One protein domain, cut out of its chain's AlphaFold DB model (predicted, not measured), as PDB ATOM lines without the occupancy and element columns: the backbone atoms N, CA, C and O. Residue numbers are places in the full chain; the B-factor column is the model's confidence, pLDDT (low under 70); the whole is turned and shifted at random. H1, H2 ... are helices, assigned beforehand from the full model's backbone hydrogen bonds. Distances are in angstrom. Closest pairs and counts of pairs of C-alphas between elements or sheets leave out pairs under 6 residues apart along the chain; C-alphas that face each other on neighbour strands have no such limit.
ATOM      1  N   SER A   3     -42.415 -21.221 -32.666       57.00
ATOM      2  CA  SER A   3     -41.492 -20.114 -32.368       57.00
ATOM      3  C   SER A   3     -42.054 -18.723 -32.716       57.00
ATOM      4  O   SER A   3     -41.899 -17.789 -31.938       57.00
ATOM      5  N   ILE A   4     -42.792 -18.581 -33.824       57.69
ATOM      6  CA  ILE A   4     -43.298 -17.273 -34.294       57.69
ATOM      7  C   ILE A   4     -44.366 -16.703 -33.347       57.69
ATOM      8  O   ILE A   4     -44.355 -15.513 -33.038       57.69
ATOM      9  N   TYR A   5     -45.255 -17.553 -32.826       54.53
ATOM     10  CA  TYR A   5     -46.284 -17.139 -31.870       54.53
ATOM     11  C   TYR A   5     -45.682 -16.648 -30.556       54.53
ATOM     12  O   TYR A   5     -46.169 -15.668 -29.995       54.53
ATOM     13  N   LEU A   6     -44.594 -17.282 -30.108       52.06
ATOM     14  CA  LEU A   6     -43.865 -16.875 -28.913       52.06
ATOM     15  C   LEU A   6     -43.239 -15.486 -29.096       52.06
ATOM     16  O   LEU A   6     -43.362 -14.644 -28.213       52.06
ATOM     17  N   PHE A   7     -42.649 -15.217 -30.264       53.66
ATOM     18  CA  PHE A   7     -42.080 -13.907 -30.594       53.66
ATOM     19  C   PHE A   7     -43.137 -12.797 -30.653       53.66
ATOM     20  O   PHE A   7     -42.911 -11.707 -30.128       53.66
ATOM     21  N   VAL A   8     -44.309 -13.067 -31.234       58.69
ATOM     22  CA  VAL A   8     -45.412 -12.091 -31.300       58.69
ATOM     23  C   VAL A   8     -45.997 -11.808 -29.913       58.69
ATOM     24  O   VAL A   8     -46.293 -10.655 -29.593       58.69
ATOM     25  N   LEU A   9     -46.137 -12.838 -29.072       58.56
ATOM     26  CA  LEU A   9     -46.567 -12.685 -27.680       58.56
ATOM     27  C   LEU A   9     -45.559 -11.862 -26.883       58.56
ATOM     28  O   LEU A   9     -45.946 -10.883 -26.253       58.56
ATOM     29  N   LEU A  10     -44.272 -12.198 -26.982       58.59
ATOM     30  CA  LEU A  10     -43.203 -11.490 -26.287       58.59
ATOM     31  C   LEU A  10     -43.139 -10.016 -26.712       58.59
ATOM     32  O   LEU A  10     -43.060  -9.133 -25.864       58.59
ATOM     33  N   ALA A  11     -43.265  -9.732 -28.012       55.81
ATOM     34  CA  ALA A  11     -43.298  -8.369 -28.534       55.81
ATOM     35  C   ALA A  11     -44.512  -7.574 -28.023       55.81
ATOM     36  O   ALA A  11     -44.378  -6.403 -27.659       55.81
ATOM     37  N   ARG A  12     -45.695  -8.200 -27.934       62.59
ATOM     38  CA  ARG A  12     -46.895  -7.580 -27.345       62.59
ATOM     39  C   ARG A  12     -46.731  -7.321 -25.849       62.59
ATOM     40  O   ARG A  12     -47.102  -6.244 -25.385       62.59
ATOM     41  N   SER A  13     -46.146  -8.261 -25.113       56.88
ATOM     42  CA  SER A  13     -45.859  -8.118 -23.685       56.88
ATOM     43  C   SER A  13     -44.828  -7.019 -23.426       56.88
ATOM     44  O   SER A  13     -45.048  -6.185 -22.554       56.88
ATOM     45  N   CYS A  14     -43.759  -6.946 -24.222       55.50
ATOM     46  CA  CYS A  14     -42.772  -5.869 -24.155       55.50
ATOM     47  C   CYS A  14     -43.394  -4.513 -24.490       55.50
ATOM     48  O   CYS A  14     -43.169  -3.555 -23.757       55.50
ATOM     49  N   ARG A  15     -44.238  -4.429 -25.528       57.38
ATOM     50  CA  ARG A  15     -44.999  -3.208 -25.846       57.38
ATOM     51  C   ARG A  15     -45.874  -2.777 -24.667       57.38
ATOM     52  O   ARG A  15     -45.844  -1.611 -24.292       57.38
ATOM     53  N   ALA A  16     -46.612  -3.704 -24.059       55.16
ATOM     54  CA  ALA A  16     -47.459  -3.417 -22.904       55.16
ATOM     55  C   ALA A  16     -46.643  -2.978 -21.677       55.16
ATOM     56  O   ALA A  16     -47.036  -2.050 -20.978       55.16
ATOM     57  N   LEU A  17     -45.495  -3.608 -21.425       54.91
ATOM     58  CA  LEU A  17     -44.635  -3.307 -20.282       54.91
ATOM     59  C   LEU A  17     -43.910  -1.964 -20.445       54.91
ATOM     60  O   LEU A  17     -43.869  -1.176 -19.508       54.91
ATOM     61  N   VAL A  18     -43.423  -1.660 -21.650       57.53
ATOM     62  CA  VAL A  18     -42.821  -0.364 -21.993       57.53
ATOM     63  C   VAL A  18     -43.857   0.754 -21.890       57.53
ATOM     64  O   VAL A  18     -43.566   1.788 -21.301       57.53
ATOM     65  N   LEU A  19     -45.088   0.534 -22.363       48.91
ATOM     66  CA  LEU A  19     -46.187   1.487 -22.183       48.91
ATOM     67  C   LEU A  19     -46.549   1.686 -20.703       48.91
ATOM     68  O   LEU A  19     -46.773   2.819 -20.294       48.91
ATOM     69  N   ARG A  20     -46.549   0.617 -19.892       56.72
ATOM     70  CA  ARG A  20     -46.783   0.676 -18.435       56.72
ATOM     71  C   ARG A  20     -45.694   1.455 -17.695       56.72
ATOM     72  O   ARG A  20     -46.005   2.215 -16.783       56.72
ATOM     73  N   ILE A  21     -44.436   1.283 -18.095       53.38
ATOM     74  CA  ILE A  21     -43.300   2.037 -17.547       53.38
ATOM     75  C   ILE A  21     -43.378   3.506 -17.992       53.38
ATOM     76  O   ILE A  21     -43.152   4.397 -17.179       53.38
ATOM     77  N   LEU A  22     -43.757   3.762 -19.251       50.09
ATOM     78  CA  LEU A  22     -43.862   5.105 -19.832       50.09
ATOM     79  C   LEU A  22     -44.962   5.972 -19.238       50.09
ATOM     80  O   LEU A  22     -44.791   7.186 -19.150       50.09
ATOM     81  N   THR A  23     -46.075   5.377 -18.830       51.41
ATOM     82  CA  THR A  23     -47.209   6.145 -18.313       51.41
ATOM     83  C   THR A  23     -47.273   6.181 -16.792       51.41
ATOM     84  O   THR A  23     -48.078   6.941 -16.261       51.41
ATOM     85  N   GLY A  24     -46.494   5.356 -16.076       45.69
ATOM     86  CA  GLY A  24     -46.675   5.149 -14.632       45.69
ATOM     87  C   GLY A  24     -48.101   4.712 -14.253       45.69
ATOM     88  O   GLY A  24     -48.455   4.689 -13.077       45.69
ATOM     89  N   LEU A  25     -48.939   4.388 -15.244       46.78
ATOM     90  CA  LEU A  25     -50.369   4.187 -15.103       46.78
ATOM     91  C   LEU A  25     -50.676   2.731 -15.425       46.78
ATOM     92  O   LEU A  25     -50.585   2.274 -16.562       46.78
ATOM     93  N   ILE A  26     -51.125   2.032 -14.390       43.19
ATOM     94  CA  ILE A  26     -51.741   0.700 -14.399       43.19
ATOM     95  C   ILE A  26     -53.103   0.740 -15.127       43.19
ATOM     96  O   ILE A  26     -54.073   0.127 -14.703       43.19
ATOM     97  N   VAL A  27     -53.247   1.500 -16.211       49.22
ATOM     98  CA  VAL A  27     -54.541   1.625 -16.873       49.22
ATOM     99  C   VAL A  27     -54.370   1.429 -18.364       49.22
ATOM    100  O   VAL A  27     -53.828   2.276 -19.070       49.22
ATOM    101  N   GLU A  28     -54.870   0.287 -18.826       58.59
ATOM    102  CA  GLU A  28     -55.174  -0.052 -20.218       58.59
ATOM    103  C   GLU A  28     -56.282   0.878 -20.752       58.59
ATOM    104  O   GLU A  28     -57.362   0.451 -21.147       58.59
ATOM    105  N   LEU A  29     -56.050   2.191 -20.693       60.25
ATOM    106  CA  LEU A  29     -56.952   3.189 -21.244       60.25
ATOM    107  C   LEU A  29     -56.850   3.153 -22.769       60.25
ATOM    108  O   LEU A  29     -55.737   3.167 -23.304       60.25
ATOM    109  N   PRO A  30     -57.989   3.179 -23.480       72.75
ATOM    110  CA  PRO A  30     -57.981   3.416 -24.912       72.75
ATOM    111  C   PRO A  30     -57.235   4.727 -25.221       72.75
ATOM    112  O   PRO A  30     -57.389   5.700 -24.468       72.75
ATOM    113  N   PRO A  31     -56.461   4.791 -26.320       71.12
ATOM    114  CA  PRO A  31     -55.640   5.957 -26.657       71.12
ATOM    115  C   PRO A  31     -56.461   7.251 -26.741       71.12
ATOM    116  O   PRO A  31     -55.999   8.303 -26.303       71.12
ATOM    117  N   GLU A  32     -57.714   7.160 -27.191       77.69
ATOM    118  CA  GLU A  32     -58.634   8.299 -27.287       77.69
ATOM    119  C   GLU A  32     -58.972   8.897 -25.918       77.69
ATOM    120  O   GLU A  32     -59.014  10.116 -25.743       77.69
ATOM    121  N   VAL A  33     -59.163   8.037 -24.914       76.00
ATOM    122  CA  VAL A  33     -59.483   8.459 -23.546       76.00
ATOM    123  C   VAL A  33     -58.248   9.055 -22.878       76.00
ATOM    124  O   VAL A  33     -58.353  10.051 -22.160       76.00
ATOM    125  N   LEU A  34     -57.068   8.487 -23.142       75.75
ATOM    126  CA  LEU A  34     -55.804   9.045 -22.668       75.75
ATOM    127  C   LEU A  34     -55.563  10.436 -23.272       75.75
ATOM    128  O   LEU A  34     -55.281  11.380 -22.532       75.75
ATOM    129  N   ARG A  35     -55.752  10.588 -24.588       79.44
ATOM    130  CA  ARG A  35     -55.631  11.873 -25.288       79.44
ATOM    131  C   ARG A  35     -56.595  12.906 -24.721       79.44
ATOM    132  O   ARG A  35     -56.165  14.002 -24.381       79.44
ATOM    133  N   ALA A  36     -57.869  12.550 -24.561       79.75
ATOM    134  CA  ALA A  36     -58.871  13.443 -23.990       79.75
ATOM    135  C   ALA A  36     -58.489  13.897 -22.573       79.75
ATOM    136  O   ALA A  36     -58.617  15.075 -22.249       79.75
ATOM    137  N   ARG A  37     -57.969  12.997 -21.729       80.19
ATOM    138  CA  ARG A  37     -57.497  13.361 -20.383       80.19
ATOM    139  C   ARG A  37     -56.308  14.315 -20.423       80.19
ATOM    140  O   ARG A  37     -56.330  15.308 -19.707       80.19
ATOM    141  N   VAL A  38     -55.306  14.042 -21.258       79.94
ATOM    142  CA  VAL A  38     -54.114  14.898 -21.369       79.94
ATOM    143  C   VAL A  38     -54.472  16.272 -21.933       79.94
ATOM    144  O   VAL A  38     -54.048  17.280 -21.377       79.94
ATOM    145  N   CYS A  39     -55.297  16.336 -22.980       85.19
ATOM    146  CA  CYS A  39     -55.721  17.601 -23.583       85.19
ATOM    147  C   CYS A  39     -56.601  18.449 -22.650       85.19
ATOM    148  O   CYS A  39     -56.593  19.669 -22.774       85.19
ATOM    149  N   ASN A  40     -57.328  17.824 -21.718       88.38
ATOM    150  CA  ASN A  40     -58.132  18.528 -20.716       88.38
ATOM    151  C   ASN A  40     -57.323  19.013 -19.499       88.38
ATOM    152  O   ASN A  40     -57.865  19.734 -18.663       88.38
ATOM    153  N   LEU A  41     -56.046  18.635 -19.361       84.81
ATOM    154  CA  LEU A  41     -55.190  19.170 -18.302       84.81
ATOM    155  C   LEU A  41     -54.770  20.614 -18.614       84.81
ATOM    156  O   LEU A  41     -54.531  20.941 -19.779       84.81
ATOM    157  N   PRO A  42     -54.588  21.473 -17.595       88.31
ATOM    158  CA  PRO A  42     -53.995  22.788 -17.798       88.31
ATOM    159  C   PRO A  42     -52.570  22.657 -18.353       88.31
ATOM    160  O   PRO A  42     -51.841  21.723 -18.012       88.31
ATOM    161  N   VAL A  43     -52.146  23.616 -19.181       86.06
ATOM    162  CA  VAL A  43     -50.827  23.602 -19.850       86.06
ATOM    163  C   VAL A  43     -49.677  23.443 -18.849       86.06
ATOM    164  O   VAL A  43     -48.730  22.702 -19.100       86.06
ATOM    165  N   THR A  44     -49.796  24.056 -17.669       83.62
ATOM    166  CA  THR A  44     -48.824  23.940 -16.570       83.62
ATOM    167  C   THR A  44     -48.640  22.508 -16.064       83.62
ATOM    168  O   THR A  44     -47.559  22.177 -15.586       83.62
ATOM    169  N   ALA A  45     -49.651  21.646 -16.199       76.81
ATOM    170  CA  ALA A  45     -49.580  20.224 -15.868       76.81
ATOM    171  C   ALA A  45     -49.164  19.349 -17.065       76.81
ATOM    172  O   ALA A  45     -48.612  18.270 -16.864       76.81
ATOM    173  N   GLN A  46     -49.370  19.805 -18.306       78.06
ATOM    174  CA  GLN A  46     -48.910  19.088 -19.503       78.06
ATOM    175  C   GLN A  46     -47.383  19.157 -19.665       78.06
ATOM    176  O   GLN A  46     -46.757  18.154 -20.005       78.06
ATOM    177  N   ILE A  47     -46.776  20.312 -19.371       77.31
ATOM    178  CA  ILE A  47     -45.321  20.536 -19.458       77.31
ATOM    179  C   ILE A  47     -44.507  19.489 -18.672       77.31
ATOM    180  O   ILE A  47     -43.652  18.841 -19.281       77.31
ATOM    181  N   PRO A  48     -44.741  19.261 -17.362       75.19
ATOM    182  CA  PRO A  48     -43.987  18.257 -16.614       75.19
ATOM    183  C   PRO A  48     -44.263  16.836 -17.110       75.19
ATOM    184  O   PRO A  48     -43.384  15.986 -17.038       75.19
ATOM    185  N   LEU A  49     -45.450  16.573 -17.659       76.00
ATOM    186  CA  LEU A  49     -45.804  15.273 -18.230       76.00
ATOM    187  C   LEU A  49     -44.950  14.973 -19.470       76.00
ATOM    188  O   LEU A  49     -44.347  13.906 -19.559       76.00
ATOM    189  N   ILE A  50     -44.814  15.946 -20.376       78.94
ATOM    190  CA  ILE A  50     -43.911  15.861 -21.534       78.94
ATOM    191  C   ILE A  50     -42.458  15.716 -21.067       78.94
ATOM    192  O   ILE A  50     -41.738  14.845 -21.555       78.94
ATOM    193  N   GLY A  51     -42.033  16.528 -20.094       73.94
ATOM    194  CA  GLY A  51     -40.684  16.465 -19.527       73.94
ATOM    195  C   GLY A  51     -40.348  15.087 -18.951       73.94
ATOM    196  O   GLY A  51     -39.305  14.525 -19.275       73.94
ATOM    197  N   ASN A  52     -41.260  14.500 -18.176       74.50
ATOM    198  CA  ASN A  52     -41.093  13.165 -17.601       74.50
ATOM    199  C   ASN A  52     -40.977  12.082 -18.680       74.50
ATOM    200  O   ASN A  52     -40.129  11.198 -18.566       74.50
ATOM    201  N   VAL A  53     -41.776  12.171 -19.750       80.06
ATOM    202  CA  VAL A  53     -41.683  11.247 -20.891       80.06
ATOM    203  C   VAL A  53     -40.312  11.357 -21.564       80.06
ATOM    204  O   VAL A  53     -39.684  10.336 -21.841       80.06
ATOM    205  N   LEU A  54     -39.806  12.575 -21.783       82.25
ATOM    206  CA  LEU A  54     -38.485  12.791 -22.380       82.25
ATOM    207  C   LEU A  54     -37.352  12.252 -21.497       82.25
ATOM    208  O   LEU A  54     -36.465  11.563 -22.002       82.25
ATOM    209  N   VAL A  55     -37.395  12.514 -20.187       77.88
ATOM    210  CA  VAL A  55     -36.408  11.988 -19.228       77.88
ATOM    211  C   VAL A  55     -36.410  10.464 -19.248       77.88
ATOM    212  O   VAL A  55     -35.350   9.845 -19.325       77.88
ATOM    213  N   LEU A  56     -37.589   9.845 -19.246       79.12
ATOM    214  CA  LEU A  56     -37.705   8.395 -19.273       79.12
ATOM    215  C   LEU A  56     -37.190   7.779 -20.580       79.12
ATOM    216  O   LEU A  56     -36.527   6.738 -20.543       79.12
ATOM    217  N   LEU A  57     -37.442   8.414 -21.727       84.19
ATOM    218  CA  LEU A  57     -36.860   8.003 -23.009       84.19
ATOM    219  C   LEU A  57     -35.329   8.125 -22.991       84.19
ATOM    220  O   LEU A  57     -34.637   7.221 -23.467       84.19
ATOM    221  N   GLY A  58     -34.796   9.192 -22.390       80.38
ATOM    222  CA  GLY A  58     -33.359   9.370 -22.176       80.38
ATOM    223  C   GLY A  58     -32.757   8.262 -21.308       80.38
ATOM    224  O   GLY A  58     -31.804   7.604 -21.720       80.38
ATOM    225  N   MET A  59     -33.366   7.982 -20.152       78.56
ATOM    226  CA  MET A  59     -32.932   6.908 -19.249       78.56
ATOM    227  C   MET A  59     -33.013   5.534 -19.915       78.56
ATOM    228  O   MET A  59     -32.078   4.746 -19.814       78.56
ATOM    229  N   SER A  60     -34.087   5.259 -20.659       79.56
ATOM    230  CA  SER A  60     -34.227   4.013 -21.422       79.56
ATOM    231  C   SER A  60     -33.122   3.883 -22.472       79.56
ATOM    232  O   SER A  60     -32.503   2.830 -22.586       79.56
ATOM    233  N   THR A  61     -32.805   4.969 -23.183       84.56
ATOM    234  CA  THR A  61     -31.703   5.000 -24.158       84.56
ATOM    235  C   THR A  61     -30.366   4.648 -23.501       84.56
ATOM    236  O   THR A  61     -29.615   3.847 -24.056       84.56
ATOM    237  N   LEU A  62     -30.085   5.182 -22.305       82.06
ATOM    238  CA  LEU A  62     -28.882   4.847 -21.531       82.06
ATOM    239  C   LEU A  62     -28.867   3.381 -21.080       82.06
ATOM    240  O   LEU A  62     -27.842   2.715 -21.209       82.06
ATOM    241  N   VAL A  63     -30.004   2.847 -20.618       82.06
ATOM    242  CA  VAL A  63     -30.130   1.426 -20.256       82.06
ATOM    243  C   VAL A  63     -29.778   0.534 -21.445       82.06
ATOM    244  O   VAL A  63     -28.981  -0.393 -21.308       82.06
ATOM    245  N   PHE A  64     -30.306   0.838 -22.631       78.69
ATOM    246  CA  PHE A  64     -29.986   0.074 -23.834       78.69
ATOM    247  C   PHE A  64     -28.562   0.328 -24.348       78.69
ATOM    248  O   PHE A  64     -27.988  -0.564 -24.969       78.69
ATOM    249  N   ALA A  65     -27.943   1.474 -24.049       84.88
ATOM    250  CA  ALA A  65     -26.535   1.728 -24.366       84.88
ATOM    251  C   ALA A  65     -25.579   0.762 -23.648       84.88
ATOM    252  O   ALA A  65     -24.523   0.439 -24.195       84.88
ATOM    253  N   HIS A  66     -25.959   0.223 -22.482       82.38
ATOM    254  CA  HIS A  66     -25.178  -0.826 -21.814       82.38
ATOM    255  C   HIS A  66     -25.095  -2.135 -22.615       82.38
ATOM    256  O   HIS A  66     -24.153  -2.897 -22.420       82.38
ATOM    257  N   ALA A  67     -26.019  -2.383 -23.551       80.12
ATOM    258  CA  ALA A  67     -25.943  -3.517 -24.477       80.12
ATOM    259  C   ALA A  67     -24.994  -3.264 -25.670       80.12
ATOM    260  O   ALA A  67     -24.872  -4.110 -26.557       80.12
ATOM    261  N   GLY A  68     -24.325  -2.106 -25.711       85.25
ATOM    262  CA  GLY A  68     -23.462  -1.665 -26.801       85.25
ATOM    263  C   GLY A  68     -24.143  -0.669 -27.742       85.25
ATOM    264  O   GLY A  68     -25.313  -0.319 -27.591       85.25
ATOM    265  N   TRP A  69     -23.403  -0.215 -28.758       84.31
ATOM    266  CA  TRP A  69     -23.825   0.870 -29.658       84.31
ATOM    267  C   TRP A  69     -25.098   0.538 -30.458       84.31
ATOM    268  O   TRP A  69     -25.836   1.440 -30.846       84.31
ATOM    269  N   GLY A  70     -25.391  -0.750 -30.670       88.06
ATOM    270  CA  GLY A  70     -26.615  -1.200 -31.340       88.06
ATOM    271  C   GLY A  70     -27.881  -1.109 -30.480       88.06
ATOM    272  O   GLY A  70     -28.977  -1.037 -31.032       88.06
ATOM    273  N   GLY A  71     -27.759  -1.077 -29.149       86.69
ATOM    274  CA  GLY A  71     -28.902  -1.064 -28.235       86.69
ATOM    275  C   GLY A  71     -29.778   0.186 -28.377       86.69
ATOM    276  O   GLY A  71     -30.977   0.045 -28.623       86.69
ATOM    277  N   PRO A  72     -29.212   1.407 -28.309       88.69
ATOM    278  CA  PRO A  72     -29.956   2.641 -28.546       88.69
ATOM    279  C   PRO A  72     -30.637   2.657 -29.917       88.69
ATOM    280  O   PRO A  72     -31.805   3.023 -30.024       88.69
ATOM    281  N   VAL A  73     -29.939   2.204 -30.963       91.06
ATOM    282  CA  VAL A  73     -30.477   2.157 -32.331       91.06
ATOM    283  C   VAL A  73     -31.683   1.218 -32.410       91.06
ATOM    284  O   VAL A  73     -32.735   1.605 -32.922       91.06
ATOM    285  N   ALA A  74     -31.571   0.009 -31.855       85.25
ATOM    286  CA  ALA A  74     -32.663  -0.959 -31.811       85.25
ATOM    287  C   ALA A  74     -33.859  -0.457 -30.983       85.25
ATOM    288  O   ALA A  74     -35.009  -0.653 -31.385       85.25
ATOM    289  N   PHE A  75     -33.603   0.228 -29.864       85.88
ATOM    290  CA  PHE A  75     -34.639   0.850 -29.040       85.88
ATOM    291  C   PHE A  75     -35.437   1.895 -29.829       85.88
ATOM    292  O   PHE A  75     -36.662   1.790 -29.922       85.88
ATOM    293  N   TRP A  76     -34.756   2.856 -30.461       88.75
ATOM    294  CA  TRP A  76     -35.421   3.910 -31.231       88.75
ATOM    295  C   TRP A  76     -36.137   3.376 -32.477       88.75
ATOM    296  O   TRP A  76     -37.241   3.833 -32.776       88.75
ATOM    297  N   LEU A  77     -35.577   2.374 -33.164       86.69
ATOM    298  CA  LEU A  77     -36.258   1.693 -34.274       86.69
ATOM    299  C   LEU A  77     -37.539   0.997 -33.807       86.69
ATOM    300  O   LEU A  77     -38.587   1.151 -34.430       86.69
ATOM    301  N   THR A  78     -37.472   0.272 -32.690       82.31
ATOM    302  CA  THR A  78     -38.639  -0.407 -32.114       82.31
ATOM    303  C   THR A  78     -39.711   0.607 -31.728       82.31
ATOM    304  O   THR A  78     -40.881   0.425 -32.062       82.31
ATOM    305  N   LEU A  79     -39.320   1.712 -31.091       81.88
ATOM    306  CA  LEU A  79     -40.238   2.790 -30.737       81.88
ATOM    307  C   LEU A  79     -40.901   3.394 -31.986       81.88
ATOM    308  O   LEU A  79     -42.122   3.527 -32.023       81.88
ATOM    309  N   ALA A  80     -40.129   3.683 -33.035       79.12
ATOM    310  CA  ALA A  80     -40.641   4.243 -34.287       79.12
ATOM    311  C   ALA A  80     -41.605   3.307 -35.042       79.12
ATOM    312  O   ALA A  80     -42.463   3.788 -35.785       79.12
ATOM    313  N   LEU A  81     -41.467   1.988 -34.874       76.50
ATOM    314  CA  LEU A  81     -42.382   0.989 -35.434       76.50
ATOM    315  C   LEU A  81     -43.660   0.823 -34.602       76.50
ATOM    316  O   LEU A  81     -44.699   0.480 -35.151       76.50
ATOM    317  N   VAL A  82     -43.578   1.036 -33.288       73.06
ATOM    318  CA  VAL A  82     -44.691   0.834 -32.346       73.06
ATOM    319  C   VAL A  82     -45.585   2.070 -32.208       73.06
ATOM    320  O   VAL A  82     -46.768   1.927 -31.892       73.06
ATOM    321  N   VAL A  83     -45.010   3.263 -32.381       71.00
ATOM    322  CA  VAL A  83     -45.714   4.554 -32.284       71.00
ATOM    323  C   VAL A  83     -46.436   4.921 -33.590       71.00
ATOM    324  O   VAL A  83     -47.354   5.738 -33.551       71.00
ATOM    325  N   ARG A  84     -46.048   4.323 -34.723       54.72
ATOM    326  CA  ARG A  84     -46.834   4.358 -35.967       54.72
ATOM    327  C   ARG A  84     -48.087   3.495 -35.856       54.72
ATOM    328  O   ARG A  84     -49.088   3.895 -36.484       54.72
TER     329      ARG A  84
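AT A GLANCE: This is residues 3 to 84 of the 84 residues of an uncharacterized protein of Tropicimonas isoalkanivorans (UniProt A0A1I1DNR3). A loose, open frame of helices: H1, H3 and H4 make a triangle, from which residues 3 to 10 of H1 and 31 to 37 of H2 stick out. H4 folds back from H3 as a hairpin. Printed are 82 residues with four named helices and no named strand, class all helix, radius of gyration of the C-alphas 14.7 A, spans 44 by 29 by 21 A.

HOW THE PARTS SIT: H1, residues 3 to 23, only just touches H3, residues 43 to 65, with 3 pairs of C-alphas within 8 A, through residues 22 to 23 and 53 to 56 alone; the closest C-alphas, of Leu 22 and Val 53, are 6.6 A apart. H2, residues 31 to 39, is close to H3 but not clearly touching, closest C-alphas Val 38 and Gln 46, 6.9 A. H4, residues 70 to 82, touches H3 at a steep tilt of 44 degrees, opposite ways, closest C-alphas Phe 64 and Gly 71, 4.7 A. Every O i to N i+4 pair is within hydrogen-bond range in H1, H2 and H4, and 17 of 19 in H3.

IN THESE COORDINATES: H1, 30.3 A, begins at C-alpha 3 (-41.492, -20.114, -32.368); H3 is 33.0 A; H4 ends at C-alpha 82 (-44.691, 0.834, -32.346).

THE WHOLE: The printed part has no cut and no long link; residues 3 to 29 and 84 are under pLDDT 70.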